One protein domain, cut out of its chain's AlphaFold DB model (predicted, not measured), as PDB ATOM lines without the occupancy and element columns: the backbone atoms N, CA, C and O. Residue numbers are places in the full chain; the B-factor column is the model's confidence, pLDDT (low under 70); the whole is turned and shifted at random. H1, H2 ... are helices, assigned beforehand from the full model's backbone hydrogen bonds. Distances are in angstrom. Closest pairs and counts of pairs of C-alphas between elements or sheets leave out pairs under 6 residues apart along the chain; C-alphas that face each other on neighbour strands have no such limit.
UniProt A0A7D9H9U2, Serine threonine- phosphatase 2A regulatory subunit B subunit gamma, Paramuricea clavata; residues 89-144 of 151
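This is residues 89 to 144 of the 151 residues of the protein "Serine threonine- phosphatase 2A regulatory subunit B subunit gamma" of Paramuricea clavata (UniProt A0A7D9H9U2). Three helices are set loosely round a triangle: H1 and the shorter H2 run opposite ways and slant past each other, and the short H3 lies by the first residue of H2, away from H1. A wide loop, residues 103 to 116, joins H1 to H2 and reaches out to Gln 110 at one far end of the model. The printed part has 56 residues with three named helices, in the order H1, H2, H3, and no named strand; its class is all helix. It is compact by its radius of gyration of the C-alphas, 11.3 A, and the C-alphas span 31 by 24 by 16 A along their three main axes.

Begin with the longest helix, H1, residues 90 to 102: find C-alpha 90 at (5.921, -25.809, 7.955) and go 18.6 A to C-alpha 102 at (5.208, -24.162, -10.546). H2, residues 117 to 126, starts from C-alpha 117 at (-3.027, -35.387, -13.699) and measures 14.3 A from first to last C-alpha. H3, residues 137 to 143, measures 9.9 A and ends with C-alpha 143 at (-10.864, -32.993, -6.558). Between H2 and H3, look at residues 131 to 133, a helical run too short to bear a name.

Start at Leu 99, in H1: its C-alpha and that of Val 123 are the closest of H1 and H2, 6.3 A apart. H1 and H2 only just touch, with 3 pairs of C-alphas within 8 A, and H1 does so with residues 99 to 100 alone. Their lines stand at a steep tilt of 39 degrees, opposite ways, and the two form a helical hairpin. Now go to Tyr 117, in H2: its C-alpha and that of Phe 140 are the closest of H2 and H3, 7.3 A apart. H2 and H3 are close but not clearly touching, at a steep tilt of 63 degrees, opposite ways. H1 and H3 are apart. Along the backbones of H1, H2 and H3, every O i to N i+4 pair is within hydrogen-bond range.

The two C-alphas farthest apart are those of Gln 110 and Glu 129, 32.5 A. From Asp 89 to Tyr 144, the first and last printed C-alphas, it is 26.5 A. The printed part has no cut. The link from H1 to H2, 14 residues, is long; the link from H2 to H3, 10 residues, is short. Look at the B-factor column for the confidence: the mean pLDDT of the printed part is 84.0, and residues 107 to 111, in the long link, are under 70.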
ATOM      1  N   ASP A  89       5.617 -30.682   8.225       87.12
ATOM      2  CA  ASP A  89       6.220 -29.534   8.889       87.12
ATOM      3  C   ASP A  89       6.000 -28.261   8.050       87.12
ATOM      4  O   ASP A  89       5.634 -28.325   6.872       87.12
ATOM      5  N   ASN A  90       6.200 -27.079   8.642       89.31
ATOM      6  CA  ASN A  90       5.921 -25.809   7.955       89.31
ATOM      7  C   ASN A  90       6.736 -25.660   6.658       89.31
ATOM      8  O   ASN A  90       6.175 -25.326   5.617       89.31
ATOM      9  N   ASP A  91       8.023 -26.002   6.701       88.31
ATOM     10  CA  ASP A  91       8.912 -25.945   5.536       88.31
ATOM     11  C   ASP A  91       8.478 -26.933   4.440       88.31
ATOM     12  O   ASP A  91       8.528 -26.623   3.250       88.31
ATOM     13  N   GLU A  92       8.000 -28.124   4.819       87.44
ATOM     14  CA  GLU A  92       7.482 -29.118   3.870       87.44
ATOM     15  C   GLU A  92       6.196 -28.625   3.191       87.44
ATOM     16  O   GLU A  92       6.021 -28.833   1.988       87.44
ATOM     17  N   LEU A  93       5.323 -27.932   3.931       88.25
ATOM     18  CA  LEU A  93       4.119 -27.302   3.383       88.25
ATOM     19  C   LEU A  93       4.456 -26.169   2.411       88.25
ATOM     20  O   LEU A  93       3.862 -26.104   1.336       88.25
ATOM     21  N   GLN A  94       5.412 -25.305   2.755       89.19
ATOM     22  CA  GLN A  94       5.848 -24.227   1.863       89.19
ATOM     23  C   GLN A  94       6.460 -24.780   0.572       89.19
ATOM     24  O   GLN A  94       6.115 -24.328  -0.520       89.19
ATOM     25  N   ASN A  95       7.311 -25.804   0.682       88.62
ATOM     26  CA  ASN A  95       7.900 -26.473  -0.476       88.62
ATOM     27  C   ASN A  95       6.837 -27.126  -1.368       88.62
ATOM     28  O   ASN A  95       6.902 -27.008  -2.590       88.62
ATOM     29  N   LEU A  96       5.842 -27.791  -0.771       89.19
ATOM     30  CA  LEU A  96       4.718 -28.365  -1.507       89.19
ATOM     31  C   LEU A  96       3.930 -27.285  -2.259       89.19
ATOM     32  O   LEU A  96       3.625 -27.465  -3.436       89.19
ATOM     33  N   TRP A  97       3.620 -26.169  -1.597       88.06
ATOM     34  CA  TRP A  97       2.896 -25.058  -2.211       88.06
ATOM     35  C   TRP A  97       3.660 -24.474  -3.407       88.06
ATOM     36  O   TRP A  97       3.092 -24.321  -4.483       88.06
ATOM     37  N   TYR A  98       4.970 -24.266  -3.259       89.69
ATOM     38  CA  TYR A  98       5.831 -23.799  -4.345       89.69
ATOM     39  C   TYR A  98       5.878 -24.773  -5.535       89.69
ATOM     40  O   TYR A  98       5.838 -24.356  -6.692       89.69
ATOM     41  N   LEU A  99       5.949 -26.085  -5.274       88.88
ATOM     42  CA  LEU A  99       5.919 -27.094  -6.336       88.88
ATOM     43  C   LEU A  99       4.581 -27.102  -7.080       88.88
ATOM     44  O   LEU A  99       4.578 -27.228  -8.303       88.88
ATOM     45  N   LEU A 100       3.464 -26.959  -6.366       88.44
ATOM     46  CA  LEU A 100       2.139 -26.894  -6.979       88.44
ATOM     47  C   LEU A 100       1.984 -25.651  -7.863       88.44
ATOM     48  O   LEU A 100       1.564 -25.786  -9.007       88.44
ATOM     49  N   ASP A 101       2.399 -24.476  -7.382       86.62
ATOM     50  CA  ASP A 101       2.331 -23.223  -8.149       86.62
ATOM     51  C   ASP A 101       3.189 -23.282  -9.429       86.62
ATOM     52  O   ASP A 101       2.802 -22.794 -10.492       86.62
ATOM     53  N   LYS A 102       4.335 -23.971  -9.378       87.25
ATOM     54  CA  LYS A 102       5.208 -24.162 -10.546       87.25
ATOM     55  C   LYS A 102       4.602 -25.069 -11.623       87.25
ATOM     56  O   LYS A 102       4.874 -24.868 -12.805       87.25
ATOM     57  N   HIS A 103       3.849 -26.090 -11.222       83.00
ATOM     58  CA  HIS A 103       3.274 -27.103 -12.116       83.00
ATOM     59  C   HIS A 103       1.790 -26.845 -12.421       83.00
ATOM     60  O   HIS A 103       1.071 -27.749 -12.842       83.00
ATOM     61  N   GLN A 104       1.325 -25.609 -12.221       83.25
ATOM     62  CA  GLN A 104      -0.020 -25.196 -12.602       83.25
ATOM     63  C   GLN A 104      -0.203 -25.211 -14.124       83.25
ATOM     64  O   GLN A 104       0.705 -24.909 -14.904       83.25
ATOM     65  N   THR A 105      -1.415 -25.525 -14.557       76.25
ATOM     66  CA  THR A 105      -1.757 -25.594 -15.974       76.25
ATOM     67  C   THR A 105      -2.297 -24.259 -16.469       76.25
ATOM     68  O   THR A 105      -3.342 -23.783 -16.037       76.25
ATOM     69  N   LEU A 106      -1.602 -23.650 -17.431       70.75
ATOM     70  CA  LEU A 106      -2.082 -22.449 -18.121       70.75
ATOM     71  C   LEU A 106      -3.203 -22.814 -19.119       70.75
ATOM     72  O   LEU A 106      -3.165 -23.912 -19.688       70.75
ATOM     73  N   PRO A 107      -4.194 -21.943 -19.383       68.31
ATOM     74  CA  PRO A 107      -4.425 -20.619 -18.797       68.31
ATOM     75  C   PRO A 107      -5.139 -20.697 -17.440       68.31
ATOM     76  O   PRO A 107      -6.004 -21.545 -17.242       68.31
ATOM     77  N   VAL A 108      -4.804 -19.777 -16.532       64.69
ATOM     78  CA  VAL A 108      -5.547 -19.583 -15.280       64.69
ATOM     79  C   VAL A 108      -6.906 -18.995 -15.646       64.69
ATOM     80  O   VAL A 108      -7.005 -17.839 -16.065       64.69
ATOM     81  N   LEU A 109      -7.951 -19.812 -15.569       63.84
ATOM     82  CA  LEU A 109      -9.319 -19.349 -15.735       63.84
ATOM     83  C   LEU A 109      -9.769 -18.786 -14.388       63.84
ATOM     84  O   LEU A 109      -9.788 -19.498 -13.394       63.84
ATOM     85  N   GLN A 110     -10.143 -17.506 -14.372       61.44
ATOM     86  CA  GLN A 110     -10.950 -16.939 -13.289       61.44
ATOM     87  C   GLN A 110     -10.311 -17.047 -11.882       61.44
ATOM     88  O   GLN A 110     -11.009 -17.301 -10.909       61.44
ATOM     89  N   ASP A 111      -8.990 -16.840 -11.791       65.31
ATOM     90  CA  ASP A 111      -8.164 -16.967 -10.570       65.31
ATOM     91  C   ASP A 111      -8.070 -18.383  -9.960       65.31
ATOM     92  O   ASP A 111      -7.461 -18.565  -8.905       65.31
ATOM     93  N   GLU A 112      -8.593 -19.412 -10.632       73.62
ATOM     94  CA  GLU A 112      -8.469 -20.802 -10.189       73.62
ATOM     95  C   GLU A 112      -7.224 -21.457 -10.808       73.62
ATOM     96  O   GLU A 112      -7.124 -21.684 -12.018       73.62
ATOM     97  N   GLN A 113      -6.236 -21.756  -9.960       77.62
ATOM     98  CA  GLN A 113      -5.052 -22.517 -10.357       77.62
ATOM     99  C   GLN A 113      -5.394 -24.010 -10.413       77.62
ATOM    100  O   GLN A 113      -5.607 -24.652  -9.385       77.62
ATOM    101  N   MET A 114      -5.413 -24.563 -11.624       81.56
ATOM    102  CA  MET A 114      -5.718 -25.976 -11.871       81.56
ATOM    103  C   MET A 114      -4.448 -26.755 -12.221       81.56
ATOM    104  O   MET A 114      -3.516 -26.212 -12.821       81.56
ATOM    105  N   ILE A 115      -4.415 -28.047 -11.899       85.88
ATOM    106  CA  ILE A 115      -3.292 -28.942 -12.207       85.88
ATOM    107  C   ILE A 115      -3.792 -30.179 -12.951       85.88
ATOM    108  O   ILE A 115      -4.724 -30.840 -12.508       85.88
ATOM    109  N   ASN A 116      -3.159 -30.517 -14.075       86.94
ATOM    110  CA  ASN A 116      -3.470 -31.744 -14.804       86.94
ATOM    111  C   ASN A 116      -2.900 -32.961 -14.059       86.94
ATOM    112  O   ASN A 116      -1.926 -32.863 -13.313       86.94
ATOM    113  N   TYR A 117      -3.456 -34.140 -14.315       86.31
ATOM    114  CA  TYR A 117      -3.027 -35.387 -13.699       86.31
ATOM    115  C   TYR A 117      -1.550 -35.726 -13.965       86.31
ATOM    116  O   TYR A 117      -0.859 -36.224 -13.077       86.31
ATOM    117  N   GLU A 118      -1.033 -35.426 -15.160       87.19
ATOM    118  CA  GLU A 118       0.389 -35.640 -15.472       87.19
ATOM    119  C   GLU A 118       1.301 -34.797 -14.575       87.19
ATOM    120  O   GLU A 118       2.288 -35.294 -14.030       87.19
ATOM    121  N   ASP A 119       0.947 -33.530 -14.377       87.62
ATOM    122  CA  ASP A 119       1.697 -32.605 -13.534       87.62
ATOM    123  C   ASP A 119       1.501 -32.924 -12.044       87.62
ATOM    124  O   ASP A 119       2.449 -32.864 -11.262       87.62
ATOM    125  N   PHE A 120       0.320 -33.412 -11.659       88.31
ATOM    126  CA  PHE A 120       0.051 -33.961 -10.330       88.31
ATOM    127  C   PHE A 120       0.966 -35.158 -10.001       88.31
ATOM    128  O   PHE A 120       1.464 -35.272  -8.876       88.31
ATOM    129  N   ILE A 121       1.252 -36.028 -10.980       88.56
ATOM    130  CA  ILE A 121       2.234 -37.114 -10.831       88.56
ATOM    131  C   ILE A 121       3.658 -36.551 -10.713       88.56
ATOM    132  O   ILE A 121       4.409 -36.996  -9.843       88.56
ATOM    133  N   LYS A 122       4.034 -35.545 -11.513       89.06
ATOM    134  CA  LYS A 122       5.366 -34.914 -11.413       89.06
ATOM    135  C   LYS A 122       5.593 -34.278 -10.040       89.06
ATOM    136  O   LYS A 122       6.656 -34.468  -9.447       89.06
ATOM    137  N   VAL A 123       4.596 -33.573  -9.497       89.81
ATOM    138  CA  VAL A 123       4.668 -33.002  -8.142       89.81
ATOM    139  C   VAL A 123       4.830 -34.117  -7.110       89.81
ATOM    140  O   VAL A 123       5.696 -34.018  -6.241       89.81
ATOM    141  N   LYS A 124       4.088 -35.225  -7.226       88.75
ATOM    142  CA  LYS A 124       4.241 -36.391  -6.338       88.75
ATOM    143  C   LYS A 124       5.667 -36.945  -6.313       88.75
ATOM    144  O   LYS A 124       6.139 -37.347  -5.248       88.75
ATOM    145  N   GLU A 125       6.334 -37.013  -7.462       88.56
ATOM    146  CA  GLU A 125       7.713 -37.504  -7.559       88.56
ATOM    147  C   GLU A 125       8.717 -36.537  -6.925       88.56
ATOM    148  O   GLU A 125       9.667 -36.980  -6.280       88.56
ATOM    149  N   GLN A 126       8.472 -35.231  -7.061       86.31
ATOM    150  CA  GLN A 126       9.331 -34.165  -6.539       86.31
ATOM    151  C   GLN A 126       9.100 -33.863  -5.052       86.31
ATOM    152  O   GLN A 126       9.954 -33.253  -4.411       86.31
ATOM    153  N   THR A 127       7.970 -34.293  -4.486       85.88
ATOM    154  CA  THR A 127       7.633 -34.023  -3.085       85.88
ATOM    155  C   THR A 127       8.148 -35.121  -2.141       85.88
ATOM    156  O   THR A 127       8.283 -36.292  -2.509       85.88
ATOM    157  N   GLY A 128       8.412 -34.752  -0.884       82.62
ATOM    158  CA  GLY A 128       8.855 -35.662   0.175       82.62
ATOM    159  C   GLY A 128       7.887 -36.817   0.479       82.62
ATOM    160  O   GLY A 128       6.699 -36.788   0.150       82.62
ATOM    161  N   GLU A 129       8.395 -37.855   1.150       83.56
ATOM    162  CA  GLU A 129       7.669 -39.111   1.405       83.56
ATOM    163  C   GLU A 129       6.357 -38.931   2.179       83.56
ATOM    164  O   GLU A 129       5.389 -39.654   1.926       83.56
ATOM    165  N   LYS A 130       6.289 -37.938   3.077       85.25
ATOM    166  CA  LYS A 130       5.064 -37.610   3.820       85.25
ATOM    167  C   LYS A 130       3.942 -37.148   2.884       85.25
ATOM    168  O   LYS A 130       2.808 -37.608   3.017       85.25
ATOM    169  N   CYS A 131       4.264 -36.312   1.891       84.56
ATOM    170  CA  CYS A 131       3.283 -35.774   0.951       84.56
ATOM    171  C   CYS A 131       2.726 -36.825  -0.008       84.56
ATOM    172  O   CYS A 131       1.565 -36.742  -0.396       84.56
ATOM    173  N   LYS A 132       3.523 -37.836  -0.380       85.31
ATOM    174  CA  LYS A 132       3.141 -38.846  -1.386       85.31
ATOM    175  C   LYS A 132       1.823 -39.559  -1.074       85.31
ATOM    176  O   LYS A 132       1.135 -39.975  -2.003       85.31
ATOM    177  N   LYS A 133       1.455 -39.670   0.208       86.12
ATOM    178  CA  LYS A 133       0.176 -40.247   0.662       86.12
ATOM    179  C   LYS A 133      -1.039 -39.427   0.203       86.12
ATOM    180  O   LYS A 133      -2.091 -40.002  -0.060       86.12
ATOM    181  N   PHE A 134      -0.887 -38.108   0.065       84.81
ATOM    182  CA  PHE A 134      -1.932 -37.208  -0.432       84.81
ATOM    183  C   PHE A 134      -2.038 -37.213  -1.964       84.81
ATOM    184  O   PHE A 134      -3.094 -36.913  -2.513       84.81
ATOM    185  N   PHE A 135      -0.989 -37.637  -2.671       88.31
ATOM    186  CA  PHE A 135      -0.995 -37.754  -4.130       88.31
ATOM    187  C   PHE A 135      -1.426 -39.155  -4.583       88.31
ATOM    188  O   PHE A 135      -0.626 -39.982  -5.041       88.31
ATOM    189  N   THR A 136      -2.720 -39.435  -4.446       88.81
ATOM    190  CA  THR A 136      -3.340 -40.683  -4.915       88.81
ATOM    191  C   THR A 136      -4.350 -40.378  -6.018       88.81
ATOM    192  O   THR A 136      -5.034 -39.360  -5.955       88.81
ATOM    193  N   ALA A 137      -4.492 -41.276  -6.998       87.94
ATOM    194  CA  ALA A 137      -5.472 -41.138  -8.079       87.94
ATOM    195  C   ALA A 137      -6.901 -40.913  -7.551       87.94
ATOM    196  O   ALA A 137      -7.637 -40.095  -8.080       87.94
ATOM    197  N   THR A 138      -7.267 -41.560  -6.439       89.12
ATOM    198  CA  THR A 138      -8.566 -41.366  -5.778       89.12
ATOM    199  C   THR A 138      -8.765 -39.958  -5.225       89.12
ATOM    200  O   THR A 138      -9.897 -39.492  -5.170       89.12
ATOM    201  N   ILE A 139      -7.696 -39.291  -4.784       88.44
ATOM    202  CA  ILE A 139      -7.754 -37.911  -4.294       88.44
ATOM    203  C   ILE A 139      -7.895 -36.974  -5.487       88.44
ATOM    204  O   ILE A 139      -8.778 -36.126  -5.467       88.44
ATOM    205  N   PHE A 140      -7.122 -37.201  -6.551       87.50
ATOM    206  CA  PHE A 140      -7.271 -36.453  -7.797       87.50
ATOM    207  C   PHE A 140      -8.702 -36.556  -8.345       87.50
ATOM    208  O   PHE A 140      -9.355 -35.541  -8.520       87.50
ATOM    209  N   SER A 141      -9.265 -37.762  -8.482       84.88
ATOM    210  CA  SER A 141     -10.644 -37.939  -8.965       84.88
ATOM    211  C   SER A 141     -11.717 -37.333  -8.052       84.88
ATOM    212  O   SER A 141     -12.812 -37.051  -8.523       84.88
ATOM    213  N   LYS A 142     -11.444 -37.159  -6.751       86.06
ATOM    214  CA  LYS A 142     -12.355 -36.457  -5.827       86.06
ATOM    215  C   LYS A 142     -12.288 -34.939  -5.977       86.06
ATOM    216  O   LYS A 142     -13.279 -34.279  -5.691       86.06
ATOM    217  N   LEU A 143     -11.117 -34.418  -6.335       83.06
ATOM    218  CA  LEU A 143     -10.864 -32.993  -6.558       83.06
ATOM    219  C   LEU A 143     -11.149 -32.568  -8.003       83.06
ATOM    220  O   LEU A 143     -11.235 -31.379  -8.274       83.06
ATOM    221  N   TYR A 144     -11.292 -33.535  -8.908       79.94
ATOM    222  CA  TYR A 144     -11.603 -33.305 -10.306       79.94
ATOM    223  C   TYR A 144     -12.961 -32.616 -10.436       79.94
ATOM    224  O   TYR A 144     -14.015 -33.195 -10.150       79.94
TER     225      TYR A 144